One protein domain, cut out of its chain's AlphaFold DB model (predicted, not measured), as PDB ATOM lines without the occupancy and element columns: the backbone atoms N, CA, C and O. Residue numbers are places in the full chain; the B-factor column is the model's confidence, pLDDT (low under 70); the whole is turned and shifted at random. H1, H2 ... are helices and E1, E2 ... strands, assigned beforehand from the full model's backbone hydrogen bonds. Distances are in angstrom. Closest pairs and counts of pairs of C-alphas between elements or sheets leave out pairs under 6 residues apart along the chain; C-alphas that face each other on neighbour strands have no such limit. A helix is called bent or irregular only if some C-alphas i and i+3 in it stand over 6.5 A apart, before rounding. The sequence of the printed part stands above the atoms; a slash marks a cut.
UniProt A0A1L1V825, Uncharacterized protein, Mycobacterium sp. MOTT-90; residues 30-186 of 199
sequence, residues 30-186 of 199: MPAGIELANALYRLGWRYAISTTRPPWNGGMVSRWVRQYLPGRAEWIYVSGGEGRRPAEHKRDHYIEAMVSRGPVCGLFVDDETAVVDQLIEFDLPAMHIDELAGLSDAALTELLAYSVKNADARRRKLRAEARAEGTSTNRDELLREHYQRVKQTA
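What this domain is: This is residues 30 to 186 of the 199 residues of an uncharacterized protein of Mycobacterium sp. MOTT-90 (UniProt A0A1L1V825). A small core of H3, H4 and the two-strand sheet E1 E2 has helices set round it at crossed angles. The long helix H6 runs past one side, with H1 near its first end and H7 near its last, and H2 lies on the opposite side. The printed part has 157 residues, mostly helix, in the order H1 H2 H3 E1 H4 E2 H5 H6 H7. It is compact, with a radius of gyration of the C-alphas of 16.0 A and spans of 45 by 36 by 27 A.

Where its parts are: Find C-alpha 31 at (57.660, 9.746, -16.564), where H1 begins; it runs 18.3 A to residue 43. H2, residues 55 to 68, is irregular: C-alphas 56 and 59 are 7.2 A apart. Next come H3, residues 86 to 99, E1, 108 to 110, H4, 113 to 121, E2, 126 to 128, and H5, 129 to 132. H6 runs 40.5 A from residue 137 to 164; H7, residues 171 to 186, ends at (27.113, 12.043, 3.113).

How they stand to each other: Look first at parallel E1 and E2: N 127 and O 108, 2.9 A apart, are within hydrogen-bond range. With H4 they make a strand-helix-strand unit, parallel strands with a helix between, its crossover right-handed. H3 touches H4 with residues 86 to 91 alone, at a steep tilt of 48 degrees; the closest C-alphas, of Ala 87 and Val 115, are 5.1 A apart. H3 touches H7, closest at C-alphas 99 and 171, 6.3 A. H1 touches H5, closest at C-alphas 32 and 129, 6.9 A. H1 only just touches H6, with 3 pairs of C-alphas within 8 A, closest at 39 and 137, 7.0 A. H2 touches no helix. Every O i to N i+4 pair is within hydrogen-bond range in H1, H3, H4, H6 and H7; H2 has 8 of 10, and H5 is too short for one.

The domain as a whole: The farthest C-alphas, of Pro 31 and Gly 166, are 47.7 A apart. The printed part has no cut; the links H1 to H2 and H2 to H3 are long. See pLDDT under 70 at residues 80 to 83, 101 to 102 and 166 to 186.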
ATOM      1  N   MET A  30      53.300   9.158 -18.515       91.25
ATOM      2  CA  MET A  30      53.927  10.075 -17.571       91.25
ATOM      3  C   MET A  30      55.253   9.478 -17.066       91.25
ATOM      4  O   MET A  30      55.246   8.318 -16.645       91.25
ATOM      5  N   PRO A  31      56.367  10.239 -17.048       93.06
ATOM      6  CA  PRO A  31      57.660   9.746 -16.564       93.06
ATOM      7  C   PRO A  31      57.603   9.146 -15.154       93.06
ATOM      8  O   PRO A  31      58.017   8.005 -14.977       93.06
ATOM      9  N   ALA A  32      56.980   9.841 -14.195       92.94
ATOM     10  CA  ALA A  32      56.813   9.347 -12.825       92.94
ATOM     11  C   ALA A  32      56.059   8.001 -12.764       92.94
ATOM     12  O   ALA A  32      56.430   7.102 -12.013       92.94
ATOM     13  N   GLY A  33      55.050   7.811 -13.625       93.00
ATOM     14  CA  GLY A  33      54.329   6.539 -13.760       93.00
ATOM     15  C   GLY A  33      55.192   5.401 -14.288       93.00
ATOM     16  O   GLY A  33      55.099   4.275 -13.794       93.00
ATOM     17  N   ILE A  34      56.063   5.685 -15.258       93.31
ATOM     18  CA  ILE A  34      57.030   4.705 -15.763       93.31
ATOM     19  C   ILE A  34      58.044   4.338 -14.679       93.31
ATOM     20  O   ILE A  34      58.333   3.157 -14.486       93.31
ATOM     21  N   GLU A  35      58.589   5.326 -13.975       93.69
ATOM     22  CA  GLU A  35      59.576   5.117 -12.914       93.69
ATOM     23  C   GLU A  35      59.005   4.268 -11.779       93.69
ATOM     24  O   GLU A  35      59.603   3.251 -11.417       93.69
ATOM     25  N   LEU A  36      57.807   4.611 -11.297       94.56
ATOM     26  CA  LEU A  36      57.119   3.847 -10.262       94.56
ATOM     27  C   LEU A  36      56.851   2.409 -10.715       94.56
ATOM     28  O   LEU A  36      57.195   1.470 -10.001       94.56
ATOM     29  N   ALA A  37      56.300   2.200 -11.915       94.25
ATOM     30  CA  ALA A  37      56.031   0.851 -12.413       94.25
ATOM     31  C   ALA A  37      57.314   0.008 -12.546       94.25
ATOM     32  O   ALA A  37      57.304  -1.184 -12.233       94.25
ATOM     33  N   ASN A  38      58.434   0.616 -12.955       94.12
ATOM     34  CA  ASN A  38      59.742  -0.046 -12.993       94.12
ATOM     35  C   ASN A  38      60.258  -0.397 -11.598       94.12
ATOM     36  O   ASN A  38      60.759  -1.507 -11.412       94.12
ATOM     37  N   ALA A  39      60.132   0.508 -10.627       95.12
ATOM     38  CA  ALA A  39      60.508   0.237  -9.245       95.12
ATOM     39  C   ALA A  39      59.682  -0.926  -8.675       95.12
ATOM     40  O   ALA A  39      60.256  -1.894  -8.180       95.12
ATOM     41  N   LEU A  40      58.355  -0.900  -8.846       94.38
ATOM     42  CA  LEU A  40      57.464  -1.981  -8.415       94.38
ATOM     43  C   LEU A  40      57.849  -3.322  -9.049       94.38
ATOM     44  O   LEU A  40      58.022  -4.306  -8.334       94.38
ATOM     45  N   TYR A  41      58.047  -3.356 -10.371       94.25
ATOM     46  CA  TYR A  41      58.443  -4.571 -11.086       94.25
ATOM     47  C   TYR A  41      59.765  -5.143 -10.565       94.25
ATOM     48  O   TYR A  41      59.861  -6.338 -10.285       94.25
ATOM     49  N   ARG A  42      60.777  -4.289 -10.398       94.81
ATOM     50  CA  ARG A  42      62.116  -4.689  -9.957       94.81
ATOM     51  C   ARG A  42      62.135  -5.167  -8.500       94.81
ATOM     52  O   ARG A  42      62.895  -6.071  -8.172       94.81
ATOM     53  N   LEU A  43      61.272  -4.602  -7.659       95.06
ATOM     54  CA  LEU A  43      61.079  -4.992  -6.259       95.06
ATOM     55  C   LEU A  43      60.122  -6.182  -6.078       95.06
ATOM     56  O   LEU A  43      59.934  -6.654  -4.959       95.06
ATOM     57  N   GLY A  44      59.514  -6.684  -7.158       93.69
ATOM     58  CA  GLY A  44      58.581  -7.813  -7.112       93.69
ATOM     59  C   GLY A  44      57.185  -7.462  -6.587       93.69
ATOM     60  O   GLY A  44      56.410  -8.364  -6.258       93.69
ATOM     61  N   TRP A  45      56.836  -6.176  -6.521       93.12
ATOM     62  CA  TRP A  45      55.490  -5.729  -6.178       93.12
ATOM     63  C   TRP A  45      54.543  -5.862  -7.372       93.12
ATOM     64  O   TRP A  45      54.870  -5.540  -8.515       93.12
ATOM     65  N   ARG A  46      53.328  -6.335  -7.089       92.06
ATOM     66  CA  ARG A  46      52.245  -6.466  -8.069       92.06
ATOM     67  C   ARG A  46      51.436  -5.176  -8.101       92.06
ATOM     68  O   ARG A  46      51.200  -4.580  -7.055       92.06
ATOM     69  N   TYR A  47      50.958  -4.790  -9.280       92.44
ATOM     70  CA  TYR A  47      50.076  -3.637  -9.438       92.44
ATOM     71  C   TYR A  47      48.874  -3.976 -10.321       92.44
ATOM     72  O   TYR A  47      48.913  -4.880 -11.159       92.44
ATOM     73  N   ALA A  48      47.798  -3.223 -10.123       92.62
ATOM     74  CA  ALA A  48      46.630  -3.202 -10.989       92.62
ATOM     75  C   ALA A  48      46.446  -1.784 -11.532       92.62
ATOM     76  O   ALA A  48      46.897  -0.815 -10.928       92.62
ATOM     77  N   ILE A  49      45.785  -1.665 -12.678       93.44
ATOM     78  CA  ILE A  49      45.453  -0.374 -13.276       93.44
ATOM     79  C   ILE A  49      43.995  -0.070 -12.986       93.44
ATOM     80  O   ILE A  49      43.124  -0.910 -13.190       93.44
ATOM     81  N   SER A  50      43.732   1.154 -12.552       92.94
ATOM     82  CA  SER A  50      42.391   1.689 -12.397       92.94
ATOM     83  C   SER A  50      42.210   2.836 -13.377       92.94
ATOM     84  O   SER A  50      42.999   3.777 -13.388       92.94
ATOM     85  N   THR A  51      41.204   2.757 -14.244       90.94
ATOM     86  CA  THR A  51      40.953   3.788 -15.249       90.94
ATOM     87  C   THR A  51      39.492   4.203 -15.281       90.94
ATOM     88  O   THR A  51      38.581   3.389 -15.178       90.94
ATOM     89  N   THR A  52      39.269   5.498 -15.489       88.94
ATOM     90  CA  THR A  52      37.947   6.079 -15.761       88.94
ATOM     91  C   THR A  52      37.525   5.915 -17.219       88.94
ATOM     92  O   THR A  52      36.447   6.357 -17.610       88.94
ATOM     93  N   ARG A  53      38.356   5.271 -18.048       87.19
ATOM     94  CA  ARG A  53      37.992   4.931 -19.422       87.19
ATOM     95  C   ARG A  53      36.862   3.892 -19.416       87.19
ATOM     96  O   ARG A  53      36.900   2.960 -18.608       87.19
ATOM     97  N   PRO A  54      35.888   4.018 -20.329       83.44
ATOM     98  CA  PRO A  54      34.730   3.135 -20.373       83.44
ATOM     99  C   PRO A  54      35.110   1.705 -20.795       83.44
ATOM    100  O   PRO A  54      36.141   1.512 -21.455       83.44
ATOM    101  N   PRO A  55      34.266   0.694 -20.511       85.06
ATOM    102  CA  PRO A  55      34.613  -0.716 -20.709       85.06
ATOM    103  C   PRO A  55      34.995  -1.076 -22.144       85.06
ATOM    104  O   PRO A  55      35.920  -1.854 -22.374       85.06
ATOM    105  N   TRP A  56      34.344  -0.456 -23.132       84.50
ATOM    106  CA  TRP A  56      34.634  -0.682 -24.548       84.50
ATOM    107  C   TRP A  56      36.040  -0.209 -24.970       84.50
ATOM    108  O   TRP A  56      36.540  -0.642 -26.007       84.50
ATOM    109  N   ASN A  57      36.707   0.636 -24.173       86.88
ATOM    110  CA  ASN A  57      38.098   1.061 -24.376       86.88
ATOM    111  C   ASN A  57      39.104   0.102 -23.699       86.88
ATOM    112  O   ASN A  57      40.305   0.167 -23.960       86.88
ATOM    113  N   GLY A  58      38.649  -0.839 -22.862       87.44
ATOM    114  CA  GLY A  58      39.526  -1.704 -22.063       87.44
ATOM    115  C   GLY A  58      40.591  -2.438 -22.888       87.44
ATOM    116  O   GLY A  58      41.753  -2.491 -22.496       87.44
ATOM    117  N   GLY A  59      40.249  -2.917 -24.089       89.75
ATOM    118  CA  GLY A  59      41.209  -3.575 -24.985       89.75
ATOM    119  C   GLY A  59      42.367  -2.674 -25.443       89.75
ATOM    120  O   GLY A  59      43.501  -3.143 -25.571       89.75
ATOM    121  N   MET A  60      42.110  -1.381 -25.659       91.62
ATOM    122  CA  MET A  60      43.142  -0.408 -26.035       91.62
ATOM    123  C   MET A  60      43.995  -0.017 -24.828       91.62
ATOM    124  O   MET A  60      45.213   0.066 -24.971       91.62
ATOM    125  N   VAL A  61      43.394   0.124 -23.643       91.81
ATOM    126  CA  VAL A  61      44.131   0.330 -22.382       91.81
ATOM    127  C   VAL A  61      45.084  -0.836 -22.123       91.81
ATOM    128  O   VAL A  61      46.275  -0.624 -21.925       91.81
ATOM    129  N   SER A  62      44.613  -2.077 -22.248       91.81
ATOM    130  CA  SER A  62      45.445  -3.278 -22.103       91.81
ATOM    131  C   SER A  62      46.599  -3.346 -23.104       91.81
ATOM    132  O   SER A  62      47.636  -3.947 -22.828       91.81
ATOM    133  N   ARG A  63      46.428  -2.796 -24.312       92.44
ATOM    134  CA  ARG A  63      47.510  -2.711 -25.302       92.44
ATOM    135  C   ARG A  63      48.517  -1.630 -24.918       92.44
ATOM    136  O   ARG A  63      49.708  -1.904 -24.956       92.44
ATOM    137  N   TRP A  64      48.033  -0.462 -24.510       94.12
ATOM    138  CA  TRP A  64      48.860   0.650 -24.050       94.12
ATOM    139  C   TRP A  64      49.712   0.257 -22.834       94.12
ATOM    140  O   TRP A  64      50.926   0.425 -22.857       94.12
ATOM    141  N   VAL A  65      49.111  -0.384 -21.827       93.38
ATOM    142  CA  VAL A  65      49.816  -0.881 -20.632       93.38
ATOM    143  C   VAL A  65      50.944  -1.834 -21.019       93.38
ATOM    144  O   VAL A  65      52.066  -1.660 -20.568       93.38
ATOM    145  N   ARG A  66      50.679  -2.795 -21.914       92.62
ATOM    146  CA  ARG A  66      51.701  -3.743 -22.394       92.62
ATOM    147  C   ARG A  66      52.814  -3.095 -23.213       92.62
ATOM    148  O   ARG A  66      53.885  -3.677 -23.320       92.62
ATOM    149  N   GLN A  67      52.537  -1.959 -23.845       93.62
ATOM    150  CA  GLN A  67      53.515  -1.242 -24.651       93.62
ATOM    151  C   GLN A  67      54.478  -0.430 -23.782       93.62
ATOM    152  O   GLN A  67      55.658  -0.357 -24.114       93.62
ATOM    153  N   TYR A  68      53.983   0.188 -22.706       93.12
ATOM    154  CA  TYR A  68      54.744   1.191 -21.957       93.12
ATOM    155  C   TYR A  68      55.140   0.774 -20.539       93.12
ATOM    156  O   TYR A  68      56.152   1.263 -20.047       93.12
ATOM    157  N   LEU A  69      54.374  -0.094 -19.871       92.56
ATOM    158  CA  LEU A  69      54.642  -0.471 -18.483       92.56
ATOM    159  C   LEU A  69      55.377  -1.817 -18.395       92.56
ATOM    160  O   LEU A  69      55.047  -2.751 -19.130       92.56
ATOM    161  N   PRO A  70      56.356  -1.943 -17.483       90.50
ATOM    162  CA  PRO A  70      57.061  -3.193 -17.251       90.50
ATOM    163  C   PRO A  70      56.162  -4.224 -16.561       90.50
ATOM    164  O   PRO A  70      55.256  -3.901 -15.785       90.50
ATOM    165  N   GLY A  71      56.453  -5.498 -16.821       82.81
ATOM    166  CA  GLY A  71      55.685  -6.614 -16.279       82.81
ATOM    167  C   GLY A  71      54.272  -6.706 -16.859       82.81
ATOM    168  O   GLY A  71      53.993  -6.277 -17.978       82.81
ATOM    169  N   ARG A  72      53.365  -7.334 -16.109       81.06
ATOM    170  CA  ARG A  72      51.938  -7.376 -16.434       81.06
ATOM    171  C   ARG A  72      51.160  -6.828 -15.251       81.06
ATOM    172  O   ARG A  72      51.325  -7.328 -14.144       81.06
ATOM    173  N   ALA A  73      50.297  -5.848 -15.509       88.44
ATOM    174  CA  ALA A  73      49.258  -5.490 -14.557       88.44
ATOM    175  C   ALA A  73      48.399  -6.729 -14.270       88.44
ATOM    176  O   ALA A  73      47.982  -7.427 -15.198       88.44
ATOM    177  N   GLU A  74      48.137  -6.992 -12.994       88.19
ATOM    178  CA  GLU A  74      47.322  -8.129 -12.552       88.19
ATOM    179  C   GLU A  74      45.875  -8.001 -13.009       88.19
ATOM    180  O   GLU A  74      45.214  -8.979 -13.355       88.19
ATOM    181  N   TRP A  75      45.395  -6.763 -13.012       89.12
ATOM    182  CA  TRP A  75      44.047  -6.427 -13.404       89.12
ATOM    183  C   TRP A  75      43.987  -5.016 -13.977       89.12
ATOM    184  O   TRP A  75      44.831  -4.171 -13.673       89.12
ATOM    185  N   ILE A  76      42.975  -4.769 -14.806       90.44
ATOM    186  CA  ILE A  76      42.653  -3.443 -15.330       90.44
ATOM    187  C   ILE A  76      41.175  -3.200 -15.034       90.44
ATOM    188  O   ILE A  76      40.300  -3.757 -15.697       90.44
ATOM    189  N   TYR A  77      40.910  -2.382 -14.022       89.50
ATOM    190  CA  TYR A  77      39.574  -1.927 -13.670       89.50
ATOM    191  C   TYR A  77      39.178  -0.765 -14.578       89.50
ATOM    192  O   TYR A  77      39.891   0.238 -14.668       89.50
ATOM    193  N   VAL A  78      38.052  -0.915 -15.268       87.06
ATOM    194  CA  VAL A  78      37.482   0.069 -16.199       87.06
ATOM    195  C   VAL A  78      36.224   0.678 -15.597       87.06
ATOM    196  O   VAL A  78      35.557   0.028 -14.794       87.06
ATOM    197  N   SER A  79      35.871   1.898 -16.005       80.44
ATOM    198  CA  SER A  79      34.716   2.595 -15.437       80.44
ATOM    199  C   SER A  79      33.419   1.796 -15.618       80.44
ATOM    200  O   SER A  79      33.195   1.164 -16.648       80.44
ATOM    201  N   GLY A  80      32.527   1.859 -14.628       68.88
ATOM    202  CA  GLY A  80      31.198   1.240 -14.695       68.88
ATOM    203  C   GLY A  80      30.160   2.024 -15.513       68.88
ATOM    204  O   GLY A  80      28.990   1.656 -15.508       68.88
ATOM    205  N   GLY A  81      30.544   3.126 -16.166       64.81
ATOM    206  CA  GLY A  81      29.619   4.012 -16.877       64.81
ATOM    207  C   GLY A  81      30.146   5.440 -17.028       64.81
ATOM    208  O   GLY A  81      31.167   5.798 -16.444       64.81
ATOM    209  N   GLU A  82      29.461   6.247 -17.835       67.06
ATOM    210  CA  GLU A  82      29.781   7.665 -18.055       67.06
ATOM    211  C   GLU A  82      29.098   8.560 -17.000       67.06
ATOM    212  O   GLU A  82      28.074   8.191 -16.429       67.06
ATOM    213  N   GLY A  83      29.652   9.751 -16.745       67.50
ATOM    214  CA  GLY A  83      29.000  10.797 -15.938       67.50
ATOM    215  C   GLY A  83      29.219  10.743 -14.421       67.50
ATOM    216  O   GLY A  83      28.799  11.668 -13.731       67.50
ATOM    217  N   ARG A  84      29.906   9.723 -13.894       76.12
ATOM    218  CA  ARG A  84      30.307   9.666 -12.477       76.12
ATOM    219  C   ARG A  84      31.651  10.354 -12.240       76.12
ATOM    220  O   ARG A  84      32.466  10.497 -13.157       76.12
ATOM    221  N   ARG A  85      31.891  10.779 -10.996       84.19
ATOM    222  CA  ARG A  85      33.165  11.399 -10.605       84.19
ATOM    223  C   ARG A  85      34.303  10.363 -10.668       84.19
ATOM    224  O   ARG A  85      34.097   9.217 -10.265       84.19
ATOM    225  N   PRO A  86      35.515  10.739 -11.122       88.31
ATOM    226  CA  PRO A  86      36.667   9.835 -11.182       88.31
ATOM    227  C   PRO A  86      36.964   9.096  -9.873       88.31
ATOM    228  O   PRO A  86      37.189   7.886  -9.897       88.31
ATOM    229  N   ALA A  87      36.915   9.807  -8.743       89.62
ATOM    230  CA  ALA A  87      37.189   9.240  -7.427       89.62
ATOM    231  C   ALA A  87      36.192   8.136  -7.045       89.62
ATOM    232  O   ALA A  87      36.589   7.124  -6.481       89.62
ATOM    233  N   GLU A  88      34.918   8.259  -7.428       88.00
ATOM    234  CA  GLU A  88      33.925   7.221  -7.146       88.00
ATOM    235  C   GLU A  88      34.220   5.919  -7.897       88.00
ATOM    236  O   GLU A  88      34.148   4.844  -7.309       88.00
ATOM    237  N   HIS A  89      34.591   5.996  -9.181       87.94
ATOM    238  CA  HIS A  89      35.002   4.806  -9.934       87.94
ATOM    239  C   HIS A  89      36.201   4.131  -9.275       87.94
ATOM    240  O   HIS A  89      36.220   2.919  -9.078       87.94
ATOM    241  N   LYS A  90      37.201   4.933  -8.915       91.56
ATOM    242  CA  LYS A  90      38.449   4.464  -8.316       91.56
ATOM    243  C   LYS A  90      38.213   3.849  -6.932       91.56
ATOM    244  O   LYS A  90      38.776   2.793  -6.645       91.56
ATOM    245  N   ARG A  91      37.301   4.417  -6.140       89.50
ATOM    246  CA  ARG A  91      36.818   3.832  -4.885       89.50
ATOM    247  C   ARG A  91      36.169   2.469  -5.116       89.50
ATOM    248  O   ARG A  91      36.532   1.502  -4.450       89.50
ATOM    249  N   ASP A  92      35.260   2.361  -6.081       86.19
ATOM    250  CA  ASP A  92      34.580   1.098  -6.387       86.19
ATOM    251  C   ASP A  92      35.589   0.012  -6.826       86.19
ATOM    252  O   ASP A  92      35.498  -1.137  -6.392       86.19
ATOM    253  N   HIS A  93      36.611   0.385  -7.608       88.81
ATOM    254  CA  HIS A  93      37.703  -0.510  -8.008       88.81
ATOM    255  C   HIS A  93      38.544  -0.980  -6.812       88.81
ATOM    256  O   HIS A  93      38.896  -2.158  -6.724       88.81
ATOM    257  N   TYR A  94      38.847  -0.083  -5.867       86.62
ATOM    258  CA  TYR A  94      39.538  -0.444  -4.629       86.62
ATOM    259  C   TYR A  94      38.724  -1.461  -3.823       86.62
ATOM    260  O   TYR A  94      39.255  -2.488  -3.400       86.62
ATOM    261  N   ILE A  95      37.421  -1.226  -3.656       80.06
ATOM    262  CA  ILE A  95      36.543  -2.149  -2.929       80.06
ATOM    263  C   ILE A  95      36.484  -3.503  -3.638       80.06
ATOM    264  O   ILE A  95      36.613  -4.538  -2.983       80.06
ATOM    265  N   GLU A  96      36.357  -3.518  -4.969       80.75
ATOM    266  CA  GLU A  96      36.395  -4.751  -5.760       80.75
ATOM    267  C   GLU A  96      37.694  -5.535  -5.520       80.75
ATOM    268  O   GLU A  96      37.658  -6.749  -5.292       80.75
ATOM    269  N   ALA A  97      38.840  -4.852  -5.491       81.06
ATOM    270  CA  ALA A  97      40.122  -5.471  -5.170       81.06
ATOM    271  C   ALA A  97      40.141  -6.049  -3.743       81.06
ATOM    272  O   ALA A  97      40.595  -7.179  -3.538       81.06
ATOM    273  N   MET A  98      39.588  -5.326  -2.766       76.56
ATOM    274  CA  MET A  98      39.542  -5.724  -1.354       76.56
ATOM    275  C   MET A  98      38.674  -6.955  -1.085       76.56
ATOM    276  O   MET A  98      39.018  -7.780  -0.231       76.56
ATOM    277  N   VAL A  99      37.560  -7.106  -1.802       72.94
ATOM    278  CA  VAL A  99      36.666  -8.267  -1.649       72.94
ATOM    279  C   VAL A  99      37.114  -9.471  -2.474       72.94
ATOM    280  O   VAL A  99      36.707 -10.599  -2.186       72.94
ATOM    281  N   SER A 100      37.991  -9.267  -3.459       71.56
ATOM    282  CA  SER A 100      38.538 -10.349  -4.270       71.56
ATOM    283  C   SER A 100      39.318 -11.377  -3.428       71.56
ATOM    284  O   SER A 100      39.812 -11.112  -2.325       71.56
ATOM    285  N   ARG A 101      39.455 -12.600  -3.960       66.38
ATOM    286  CA  ARG A 101      40.339 -13.636  -3.383       66.38
ATOM    287  C   ARG A 101      41.825 -13.370  -3.664       66.38
ATOM    288  O   ARG A 101      42.664 -14.152  -3.226       66.38
ATOM    289  N   GLY A 102      42.136 -12.309  -4.406       69.00
ATOM    290  CA  GLY A 102      43.484 -11.948  -4.812       69.00
ATOM    291  C   GLY A 102      44.296 -11.228  -3.728       69.00
ATOM    292  O   GLY A 102      43.888 -11.148  -2.558       69.00
ATOM    293  N   PRO A 103      45.475 -10.713  -4.120       74.12
ATOM    294  CA  PRO A 103      46.267  -9.805  -3.297       74.12
ATOM    295  C   PRO A 103      45.443  -8.607  -2.834       74.12
ATOM    296  O   PRO A 103      44.531  -8.161  -3.527       74.12
ATOM    297  N   VAL A 104      45.778  -8.084  -1.659       82.06
ATOM    298  CA  VAL A 104      45.167  -6.856  -1.145       82.06
ATOM    299  C   VAL A 104      45.656  -5.657  -1.937       82.06
ATOM    300  O   VAL A 104      46.855  -5.528  -2.174       82.06
ATOM    301  N   CYS A 105      44.736  -4.759  -2.290       87.44
ATOM    302  CA  CYS A 105      45.106  -3.418  -2.721       87.44
ATOM    303  C   CYS A 105      45.548  -2.622  -1.489       87.44
ATOM    304  O   CYS A 105      44.718  -2.260  -0.661       87.44
ATOM    305  N   GLY A 106      46.859  -2.436  -1.323       90.38
ATOM    306  CA  GLY A 106      47.408  -1.693  -0.188       90.38
ATOM    307  C   GLY A 106      47.250  -0.183  -0.341       90.38
ATOM    308  O   GLY A 106      46.860   0.492   0.609       90.38
ATOM    309  N   LEU A 107      47.581   0.336  -1.524       94.00
ATOM    310  CA  LEU A 107      47.708   1.764  -1.797       94.00
ATOM    311  C   LEU A 107      47.133   2.082  -3.173       94.00
ATOM    312  O   LEU A 107      47.444   1.404  -4.154       94.00
ATOM    313  N   PHE A 108      46.333   3.136  -3.236       94.00
ATOM    314  CA  PHE A 108      45.896   3.756  -4.471       94.00
ATOM    315  C   PHE A 108      46.868   4.875  -4.862       94.00
ATOM    316  O   PHE A 108      47.286   5.655  -4.013       94.00
ATOM    317  N   VAL A 109      47.232   4.966  -6.140       95.38
ATOM    318  CA  VAL A 109      48.133   6.015  -6.639       95.38
ATOM    319  C   VAL A 109      47.466   6.729  -7.801       95.38
ATOM    320  O   VAL A 109      46.971   6.066  -8.715       95.38
ATOM    321  N   ASP A 110      47.465   8.059  -7.757       95.69
ATOM    322  CA  ASP A 110      46.856   8.913  -8.774       95.69
ATOM    323  C   ASP A 110      47.712  10.140  -9.092       95.69
ATOM    324  O   ASP A 110      48.467  10.611  -8.245       95.69
ATOM    325  N   ASP A 111      47.584  10.670 -10.305       94.62
ATOM    326  CA  ASP A 111      48.247  11.901 -10.745       94.62
ATOM    327  C   ASP A 111      47.354  13.148 -10.649       94.62
ATOM    328  O   ASP A 111      47.797  14.259 -10.928       94.62
ATOM    329  N   GLU A 112      46.085  12.987 -10.266       95.12
ATOM    330  CA  GLU A 112      45.172  14.102 -10.036       95.12
ATOM    331  C   GLU A 112      44.986  14.323  -8.527       95.12
ATOM    332  O   GLU A 112      44.288  13.555  -7.866       95.12
ATOM    333  N   THR A 113      45.544  15.407  -7.971       95.56
ATOM    334  CA  THR A 113      45.436  15.737  -6.530       95.56
ATOM    335  C   THR A 113      43.989  15.716  -6.032       95.56
ATOM    336  O   THR A 113      43.686  15.054  -5.050       95.56
ATOM    337  N   ALA A 114      43.060  16.315  -6.784       94.88
ATOM    338  CA  ALA A 114      41.643  16.334  -6.417       94.88
ATOM    339  C   ALA A 114      41.002  14.934  -6.339       94.88
ATOM    340  O   ALA A 114      39.993  14.755  -5.656       94.88
ATOM    341  N   VAL A 115      41.539  13.948  -7.063       95.19
ATOM    342  CA  VAL A 115      41.101  12.552  -6.968       95.19
ATOM    343  C   VAL A 115      41.691  11.898  -5.726       95.19
ATOM    344  O   VAL A 115      40.959  11.197  -5.031       95.19
ATOM    345  N   VAL A 116      42.975  12.129  -5.439       96.75
ATOM    346  CA  VAL A 116      43.642  11.633  -4.224       96.75
ATOM    347  C   VAL A 116      42.916  12.128  -2.977       96.75
ATOM    348  O   VAL A 116      42.543  11.306  -2.146       96.75
ATOM    349  N   ASP A 117      42.625  13.427  -2.900       95.75
ATOM    350  CA  ASP A 117      41.928  14.040  -1.766       95.75
ATOM    351  C   ASP A 117      40.565  13.374  -1.529       95.75
ATOM    352  O   ASP A 117      40.277  12.904  -0.432       95.75
ATOM    353  N   GLN A 118      39.764  13.207  -2.587       95.06
ATOM    354  CA  GLN A 118      38.467  12.525  -2.494       95.06
ATOM    355  C   GLN A 118      38.593  11.041  -2.116       95.06
ATOM    356  O   GLN A 118      37.728  10.495  -1.436       95.06
ATOM    357  N   LEU A 119      39.641  10.342  -2.565       93.56
ATOM    358  CA  LEU A 119      39.875   8.957  -2.148       93.56
ATOM    359  C   LEU A 119      40.223   8.881  -0.656       93.56
ATOM    360  O   LEU A 119      39.729   7.981   0.022       93.56
ATOM    361  N   ILE A 120      41.006   9.832  -0.144       93.38
ATOM    362  CA  ILE A 120      41.307   9.957   1.287       93.38
ATOM    363  C   ILE A 120      40.032  10.274   2.080       93.38
ATOM    364  O   ILE A 120      39.808   9.661   3.121       93.38
ATOM    365  N   GLU A 121      39.156  11.147   1.575       91.75
ATOM    366  CA  GLU A 121      37.834  11.418   2.168       91.75
ATOM    367  C   GLU A 121      36.949  10.162   2.219       91.75
ATOM    368  O   GLU A 121      36.224   9.944   3.188       91.75
ATOM    369  N   PHE A 122      37.054   9.272   1.225       86.75
ATOM    370  CA  PHE A 122      36.429   7.943   1.263       86.75
ATOM    371  C   PHE A 122      37.130   6.949   2.201       86.75
ATOM    372  O   PHE A 122      36.823   5.751   2.165       86.75
ATOM    373  N   ASP A 123      38.059   7.423   3.033       87.94
ATOM    374  CA  ASP A 123      38.881   6.627   3.936       87.94
ATOM    375  C   ASP A 123      39.670   5.545   3.176       87.94
ATOM    376  O   ASP A 123      39.857   4.426   3.654       87.94
ATOM    377  N   LEU A 124      40.111   5.834   1.946       89.56
ATOM    378  CA  LEU A 124      40.962   4.935   1.174       89.56
ATOM    379  C   LEU A 124      42.431   5.357   1.270       89.56
ATOM    380  O   LEU A 124      42.737   6.544   1.167       89.56
ATOM    381  N   PRO A 125      43.366   4.399   1.413       92.75
ATOM    382  CA  PRO A 125      44.786   4.704   1.350       92.75
ATOM    383  C   PRO A 125      45.124   5.144  -0.074       92.75
ATOM    384  O   PRO A 125      45.167   4.314  -0.985       92.75
ATOM    385  N   ALA A 126      45.354   6.439  -0.266       96.00
ATOM    386  CA  ALA A 126      45.706   7.025  -1.549       96.00
ATOM    387  C   ALA A 126      46.883   7.993  -1.401       96.00
ATOM    388  O   ALA A 126      47.029   8.637  -0.366       96.00
ATOM    389  N   MET A 127      47.719   8.073  -2.433       97.31
ATOM    390  CA  MET A 127      48.836   9.014  -2.524       97.31
ATOM    391  C   MET A 127      48.924   9.598  -3.925       97.31
ATOM    392  O   MET A 127      48.620   8.923  -4.918       97.31
ATOM    393  N   HIS A 128      49.379  10.842  -4.006       97.38
ATOM    394  CA  HIS A 128      49.730  11.440  -5.278       97.38
ATOM    395  C   HIS A 128      51.018  10.814  -5.813       97.38
ATOM    396  O   HIS A 128      51.945  10.509  -5.063       97.38
ATOM    397  N   ILE A 129      51.103  10.621  -7.127       96.06
ATOM    398  CA  ILE A 129      52.242   9.937  -7.747       96.06
ATOM    399  C   ILE A 129      53.584  10.625  -7.467       96.06
ATOM    400  O   ILE A 129      54.594   9.952  -7.265       96.06
ATOM    401  N   ASP A 130      53.580  11.954  -7.382       94.62
ATOM    402  CA  ASP A 130      54.781  12.737  -7.087       94.62
ATOM    403  C   ASP A 130      55.297  12.526  -5.655       94.62
ATOM    404  O   ASP A 130      56.482  12.724  -5.406       94.62
ATOM    405  N   GLU A 131      54.460  12.067  -4.719       94.75
ATOM    406  CA  GLU A 131      54.904  11.714  -3.359       94.75
ATOM    407  C   GLU A 131      55.726  10.419  -3.335       94.75
ATOM    408  O   GLU A 131      56.489  10.168  -2.403       94.75
ATOM    409  N   LEU A 132      55.576   9.588  -4.369       94.62
ATOM    410  CA  LEU A 132      56.355   8.367  -4.554       94.62
ATOM    411  C   LEU A 132      57.590   8.603  -5.430       94.62
ATOM    412  O   LEU A 132      58.521   7.792  -5.420       94.62
ATOM    413  N   ALA A 133      57.602   9.696  -6.193       87.94
ATOM    414  CA  ALA A 133      58.710  10.044  -7.062       87.94
ATOM    415  C   ALA A 133      59.978  10.312  -6.236       87.94
ATOM    416  O   ALA A 133      59.975  11.044  -5.248       87.94
ATOM    417  N   GLY A 134      61.089   9.695  -6.640       83.94
ATOM    418  CA  GLY A 134      62.382   9.864  -5.970       83.94
ATOM    419  C   GLY A 134      62.553   9.095  -4.654       83.94
ATOM    420  O   GLY A 134      63.634   9.167  -4.064       83.94
ATOM    421  N   LEU A 135      61.558   8.321  -4.202       95.19
ATOM    422  CA  LEU A 135      61.764   7.393  -3.090       95.19
ATOM    423  C   LEU A 135      62.824   6.346  -3.451       95.19
ATOM    424  O   LEU A 135      62.844   5.796  -4.553       95.19
ATOM    425  N   SER A 136      63.691   6.034  -2.486       96.38
ATOM    426  CA  SER A 136      64.594   4.889  -2.619       96.38
ATOM    427  C   SER A 136      63.812   3.574  -2.598       96.38
ATOM    428  O   SER A 136      62.755   3.479  -1.975       96.38
ATOM    429  N   ASP A 137      64.378   2.527  -3.194       96.94
ATOM    430  CA  ASP A 137      63.811   1.173  -3.189       96.94
ATOM    431  C   ASP A 137      63.466   0.668  -1.776       96.94
ATOM    432  O   ASP A 137      62.439   0.013  -1.576       96.94
ATOM    433  N   ALA A 138      64.294   1.005  -0.781       97.75
ATOM    434  CA  ALA A 138      64.060   0.652   0.616       97.75
ATOM    435  C   ALA A 138      62.854   1.404   1.203       97.75
ATOM    436  O   ALA A 138      61.972   0.776   1.785       97.75
ATOM    437  N   ALA A 139      62.784   2.722   0.988       97.75
ATOM    438  CA  ALA A 139      61.683   3.556   1.472       97.75
ATOM    439  C   ALA A 139      60.347   3.180   0.812       97.75
ATOM    440  O   ALA A 139      59.334   3.040   1.494       97.75
ATOM    441  N   LEU A 140      60.351   2.944  -0.505       97.25
ATOM    442  CA  LEU A 140      59.168   2.487  -1.229       97.25
ATOM    443  C   LEU A 140      58.706   1.113  -0.720       97.25
ATOM    444  O   LEU A 140      57.515   0.902  -0.507       97.25
ATOM    445  N   THR A 141      59.636   0.186  -0.474       97.44
ATOM    446  CA  THR A 141      59.304  -1.139   0.076       97.44
ATOM    447  C   THR A 141      58.688  -1.040   1.468       97.44
ATOM    448  O   THR A 141      57.690  -1.708   1.736       97.44
ATOM    449  N   GLU A 142      59.251  -0.213   2.348       97.88
ATOM    450  CA  GLU A 142      58.725   0.007   3.697       97.88
ATOM    451  C   GLU A 142      57.308   0.596   3.658       97.88
ATOM    452  O   GLU A 142      56.398   0.064   4.301       97.88
ATOM    453  N   LEU A 143      57.101   1.628   2.838       97.44
ATOM    454  CA  LEU A 143      55.808   2.278   2.641       97.44
ATOM    455  C   LEU A 143      54.748   1.287   2.145       97.44
ATOM    456  O   LEU A 143      53.666   1.186   2.730       97.44
ATOM    457  N   LEU A 144      55.061   0.510   1.106       95.31
ATOM    458  CA  LEU A 144      54.134  -0.472   0.539       95.31
ATOM    459  C   LEU A 144      53.845  -1.616   1.515       95.31
ATOM    460  O   LEU A 144      52.696  -2.043   1.639       95.31
ATOM    461  N   ALA A 145      54.847  -2.088   2.260       95.94
ATOM    462  CA  ALA A 145      54.656  -3.114   3.280       95.94
ATOM    463  C   ALA A 145      53.741  -2.627   4.415       95.94
ATOM    464  O   ALA A 145      52.836  -3.356   4.835       95.94
ATOM    465  N   TYR A 146      53.935  -1.391   4.884       96.12
ATOM    466  CA  TYR A 146      53.058  -0.761   5.871       96.12
ATOM    467  C   TYR A 146      51.623  -0.644   5.347       96.12
ATOM    468  O   TYR A 146      50.668  -1.050   6.014       96.12
ATOM    469  N   SER A 147      51.471  -0.136   4.130       94.50
ATOM    470  CA  SER A 147      50.186   0.049   3.469       94.50
ATOM    471  C   SER A 147      49.424  -1.278   3.299       94.50
ATOM    472  O   SER A 147      48.276  -1.396   3.739       94.50
ATOM    473  N   VAL A 148      50.075  -2.325   2.781       92.38
ATOM    474  CA  VAL A 148      49.470  -3.657   2.626       92.38
ATOM    475  C   VAL A 148      49.080  -4.256   3.972       92.38
ATOM    476  O   VAL A 148      47.982  -4.797   4.091       92.38
ATOM    477  N   LYS A 149      49.921  -4.130   5.006       93.25
ATOM    478  CA  LYS A 149      49.606  -4.621   6.357       93.25
ATOM    479  C   LYS A 149      48.313  -4.001   6.899       93.25
ATOM    480  O   LYS A 149      47.476  -4.724   7.446       93.25
ATOM    481  N   ASN A 150      48.136  -2.690   6.741       91.50
ATOM    482  CA  ASN A 150      46.929  -1.991   7.188       91.50
ATOM    483  C   ASN A 150      45.700  -2.380   6.364       91.50
ATOM    484  O   ASN A 150      44.639  -2.661   6.928       91.50
ATOM    485  N   ALA A 151      45.843  -2.480   5.044       88.62
ATOM    486  CA  ALA A 151      44.757  -2.917   4.181       88.62
ATOM    487  C   ALA A 151      44.339  -4.370   4.490       88.62
ATOM    488  O   ALA A 151      43.150  -4.670   4.584       88.62
ATOM    489  N   ASP A 152      45.279  -5.276   4.770       88.75
ATOM    490  CA  ASP A 152      44.961  -6.642   5.198       88.75
ATOM    491  C   ASP A 152      44.195  -6.669   6.528       88.75
ATOM    492  O   ASP A 152      43.222  -7.417   6.669       88.75
ATOM    493  N   ALA A 153      44.594  -5.838   7.496       88.44
ATOM    494  CA  ALA A 153      43.881  -5.697   8.763       88.44
ATOM    495  C   ALA A 153      42.441  -5.204   8.541       88.44
ATOM    496  O   ALA A 153      41.496  -5.806   9.060       88.44
ATOM    497  N   ARG A 154      42.257  -4.188   7.688       84.31
ATOM    498  CA  ARG A 154      40.934  -3.690   7.284       84.31
ATOM    499  C   ARG A 154      40.097  -4.779   6.618       84.31
ATOM    500  O   ARG A 154      38.950  -4.989   7.001       84.31
ATOM    501  N   ARG A 155      40.669  -5.529   5.670       83.69
ATOM    502  CA  ARG A 155      39.985  -6.641   4.990       83.69
ATOM    503  C   ARG A 155      39.524  -7.712   5.976       83.69
ATOM    504  O   ARG A 155      38.421  -8.234   5.843       83.69
ATOM    505  N   ARG A 156      40.360  -8.059   6.959       84.00
ATOM    506  CA  ARG A 156      40.006  -9.027   8.011       84.00
ATOM    507  C   ARG A 156      38.859  -8.519   8.878       84.00
ATOM    508  O   ARG A 156      37.948  -9.300   9.132       84.00
ATOM    509  N   LYS A 157      38.883  -7.241   9.272       83.94
ATOM    510  CA  LYS A 157      37.804  -6.601  10.038       83.94
ATOM    511  C   LYS A 157      36.477  -6.655   9.278       83.94
ATOM    512  O   LYS A 157      35.526  -7.229   9.791       83.94
ATOM    513  N   LEU A 158      36.460  -6.210   8.019       77.44
ATOM    514  CA  LEU A 158      35.265  -6.251   7.163       77.44
ATOM    515  C   LEU A 158      34.702  -7.672   7.008       77.44
ATOM    516  O   LEU A 158      33.498  -7.890   7.079       77.44
ATOM    517  N   ARG A 159      35.574  -8.674   6.834       77.88
ATOM    518  CA  ARG A 159      35.149 -10.081   6.750       77.88
ATOM    519  C   ARG A 159      34.626 -10.634   8.077       77.88
ATOM    520  O   ARG A 159      33.820 -11.558   8.054       77.88
ATOM    521  N   ALA A 160      35.128 -10.152   9.212       81.00
ATOM    522  CA  ALA A 160      34.649 -10.562  10.528       81.00
ATOM    523  C   ALA A 160      33.265  -9.968  10.824       81.00
ATOM    524  O   ALA A 160      32.401 -10.701  11.294       81.00
ATOM    525  N   GLU A 161      33.052  -8.694  10.482       77.44
ATOM    526  CA  GLU A 161      31.760  -8.003  10.594       77.44
ATOM    527  C   GLU A 161      30.680  -8.703   9.758       77.44
ATOM    528  O   GLU A 161      29.688  -9.152  10.322       77.44
ATOM    529  N   ALA A 162      30.940  -8.958   8.469       70.56
ATOM    530  CA  ALA A 162      29.994  -9.669   7.600       70.56
ATOM    531  C   ALA A 162      29.600 -11.054   8.158       70.56
ATOM    532  O   ALA A 162      28.437 -11.444   8.188       70.56
ATOM    533  N   ARG A 163      30.574 -11.809   8.690       73.56
ATOM    534  CA  ARG A 163      30.282 -13.107   9.325       73.56
ATOM    535  C   ARG A 163      29.408 -12.974  10.570       73.56
ATOM    536  O   ARG A 163      28.592 -13.859  10.807       73.56
ATOM    537  N   ALA A 164      29.615 -11.932  11.375       77.75
ATOM    538  CA  ALA A 164      28.825 -11.686  12.578       77.75
ATOM    539  C   ALA A 164      27.370 -11.320  12.240       77.75
ATOM    540  O   ALA A 164      26.460 -11.711  12.964       77.75
ATOM    541  N   GLU A 165      27.154 -10.644  11.113       75.50
ATOM    542  CA  GLU A 165      25.832 -10.263  10.600       75.50
ATOM    543  C   GLU A 165      25.095 -11.423   9.906       75.50
ATOM    544  O   GLU A 165      23.952 -11.278   9.481       75.50
ATOM    545  N   GLY A 166      25.718 -12.605   9.806       65.94
ATOM    546  CA  GLY A 166      25.134 -13.769   9.134       65.94
ATOM    547  C   GLY A 166      25.035 -13.610   7.615       65.94
ATOM    548  O   GLY A 166      24.506 -14.495   6.938       65.94
ATOM    549  N   THR A 167      25.578 -12.520   7.071       62.22
ATOM    550  CA  THR A 167      25.689 -12.283   5.643       62.22
ATOM    551  C   THR A 167      26.827 -13.152   5.117       62.22
ATOM    552  O   THR A 167      27.980 -13.121   5.569       62.22
ATOM    553  N   SER A 168      26.509 -14.046   4.176       55.12
ATOM    554  CA  SER A 168      27.578 -14.721   3.447       55.12
ATOM    555  C   SER A 168      28.370 -13.615   2.758       55.12
ATOM    556  O   SER A 168      27.753 -12.739   2.175       55.12
ATOM    557  N   THR A 169      29.701 -13.642   2.852       53.53
ATOM    558  CA  THR A 169      30.668 -12.699   2.244       53.53
ATOM    559  C   THR A 169      30.534 -12.576   0.710       53.53
ATOM    560  O   THR A 169      31.497 -12.773  -0.035       53.53
ATOM    561  N   ASN A 170      29.339 -12.353   0.187       53.69
ATOM    562  CA  ASN A 170      29.075 -12.244  -1.218       53.69
ATOM    563  C   ASN A 170      29.364 -10.798  -1.592       53.69
ATOM    564  O   ASN A 170      28.925  -9.856  -0.932       53.69
ATOM    565  N   ARG A 171      30.171 -10.652  -2.637       53.88
ATOM    566  CA  ARG A 171      30.653  -9.387  -3.198       53.88
ATOM    567  C   ARG A 171      29.577  -8.294  -3.202       53.88
ATOM    568  O   ARG A 171      29.866  -7.159  -2.837       53.88
ATOM    569  N   ASP A 172      28.357  -8.657  -3.584       49.97
ATOM    570  CA  ASP A 172      27.242  -7.731  -3.776       49.97
ATOM    571  C   ASP A 172      26.657  -7.186  -2.464       49.97
ATOM    572  O   ASP A 172      26.094  -6.095  -2.461       49.97
ATOM    573  N   GLU A 173      26.813  -7.902  -1.350       55.56
ATOM    574  CA  GLU A 173      26.297  -7.514  -0.030       55.56
ATOM    575  C   GLU A 173      27.244  -6.524   0.658       55.56
ATOM    576  O   GLU A 173      26.821  -5.437   1.047       55.56
ATOM    577  N   LEU A 174      28.553  -6.805   0.625       55.00
ATOM    578  CA  LEU A 174      29.590  -5.877   1.096       55.00
ATOM    579  C   LEU A 174      29.619  -4.572   0.292       55.00
ATOM    580  O   LEU A 174      29.811  -3.496   0.858       55.00
ATOM    581  N   LEU A 175      29.423  -4.660  -1.029       54.12
ATOM    582  CA  LEU A 175      29.263  -3.481  -1.876       54.12
ATOM    583  C   LEU A 175      28.018  -2.696  -1.448       54.12
ATOM    584  O   LEU A 175      28.125  -1.505  -1.174       54.12
ATOM    585  N   ARG A 176      26.855  -3.350  -1.330       57.22
ATOM    586  CA  ARG A 176      25.583  -2.699  -0.976       57.22
ATOM    587  C   ARG A 176      25.628  -2.014   0.393       57.22
ATOM    588  O   ARG A 176      25.186  -0.875   0.492       57.22
ATOM    589  N   GLU A 177      26.187  -2.653   1.412       57.16
ATOM    590  CA  GLU A 177      26.299  -2.084   2.761       57.16
ATOM    591  C   GLU A 177      27.313  -0.945   2.848       57.16
ATOM    592  O   GLU A 177      27.053   0.055   3.515       57.16
ATOM    593  N   HIS A 178      28.457  -1.055   2.161       58.47
ATOM    594  CA  HIS A 178      29.400   0.056   2.059       58.47
ATOM    595  C   HIS A 178      28.752   1.253   1.351       58.47
ATOM    596  O   HIS A 178      28.839   2.374   1.848       58.47
ATOM    597  N   TYR A 179      28.038   1.021   0.242       55.25
ATOM    598  CA  TYR A 179      27.293   2.074  -0.452       55.25
ATOM    599  C   TYR A 179      26.209   2.700   0.430       55.25
ATOM    600  O   TYR A 179      26.038   3.914   0.391       55.25
ATOM    601  N   GLN A 180      25.492   1.907   1.232       58.94
ATOM    602  CA  GLN A 180      24.486   2.426   2.162       58.94
ATOM    603  C   GLN A 180      25.114   3.262   3.279       58.94
ATOM    604  O   GLN A 180      24.614   4.348   3.552       58.94
ATOM    605  N   ARG A 181      26.234   2.817   3.863       59.72
ATOM    606  CA  ARG A 181      26.947   3.567   4.907       59.72
ATOM    607  C   ARG A 181      27.520   4.882   4.385       59.72
ATOM    608  O   ARG A 181      27.242   5.918   4.968       59.72
ATOM    609  N   VAL A 182      28.239   4.868   3.261       53.34
ATOM    610  CA  VAL A 182      28.812   6.093   2.668       53.34
ATOM    611  C   VAL A 182      27.720   7.084   2.266       53.34
ATOM    612  O   VAL A 182      27.872   8.284   2.470       53.34
ATOM    613  N   LYS A 183      26.596   6.590   1.731       51.19
ATOM    614  CA  LYS A 183      25.445   7.431   1.397       51.19
ATOM    615  C   LYS A 183      24.816   8.060   2.645       51.19
ATOM    616  O   LYS A 183      24.543   9.250   2.632       51.19
ATOM    617  N   GLN A 184      24.636   7.287   3.715       52.81
ATOM    618  CA  GLN A 184      24.107   7.799   4.981       52.81
ATOM    619  C   GLN A 184      25.036   8.839   5.612       52.81
ATOM    620  O   GLN A 184      24.546   9.853   6.094       52.81
ATOM    621  N   THR A 185      26.355   8.637   5.579       52.47
ATOM    622  CA  THR A 185      27.320   9.621   6.096       52.47
ATOM    623  C   THR A 185      27.259  10.928   5.304       52.47
ATOM    624  O   THR A 185      27.103  11.981   5.907       52.47
ATOM    625  N   ALA A 186      27.240  10.860   3.968       48.56
ATOM    626  CA  ALA A 186      27.113  12.043   3.113       48.56
ATOM    627  C   ALA A 186      25.783  12.799   3.321       48.56
ATOM    628  O   ALA A 186      25.772  14.022   3.393       48.56
TER     629      ALA A 186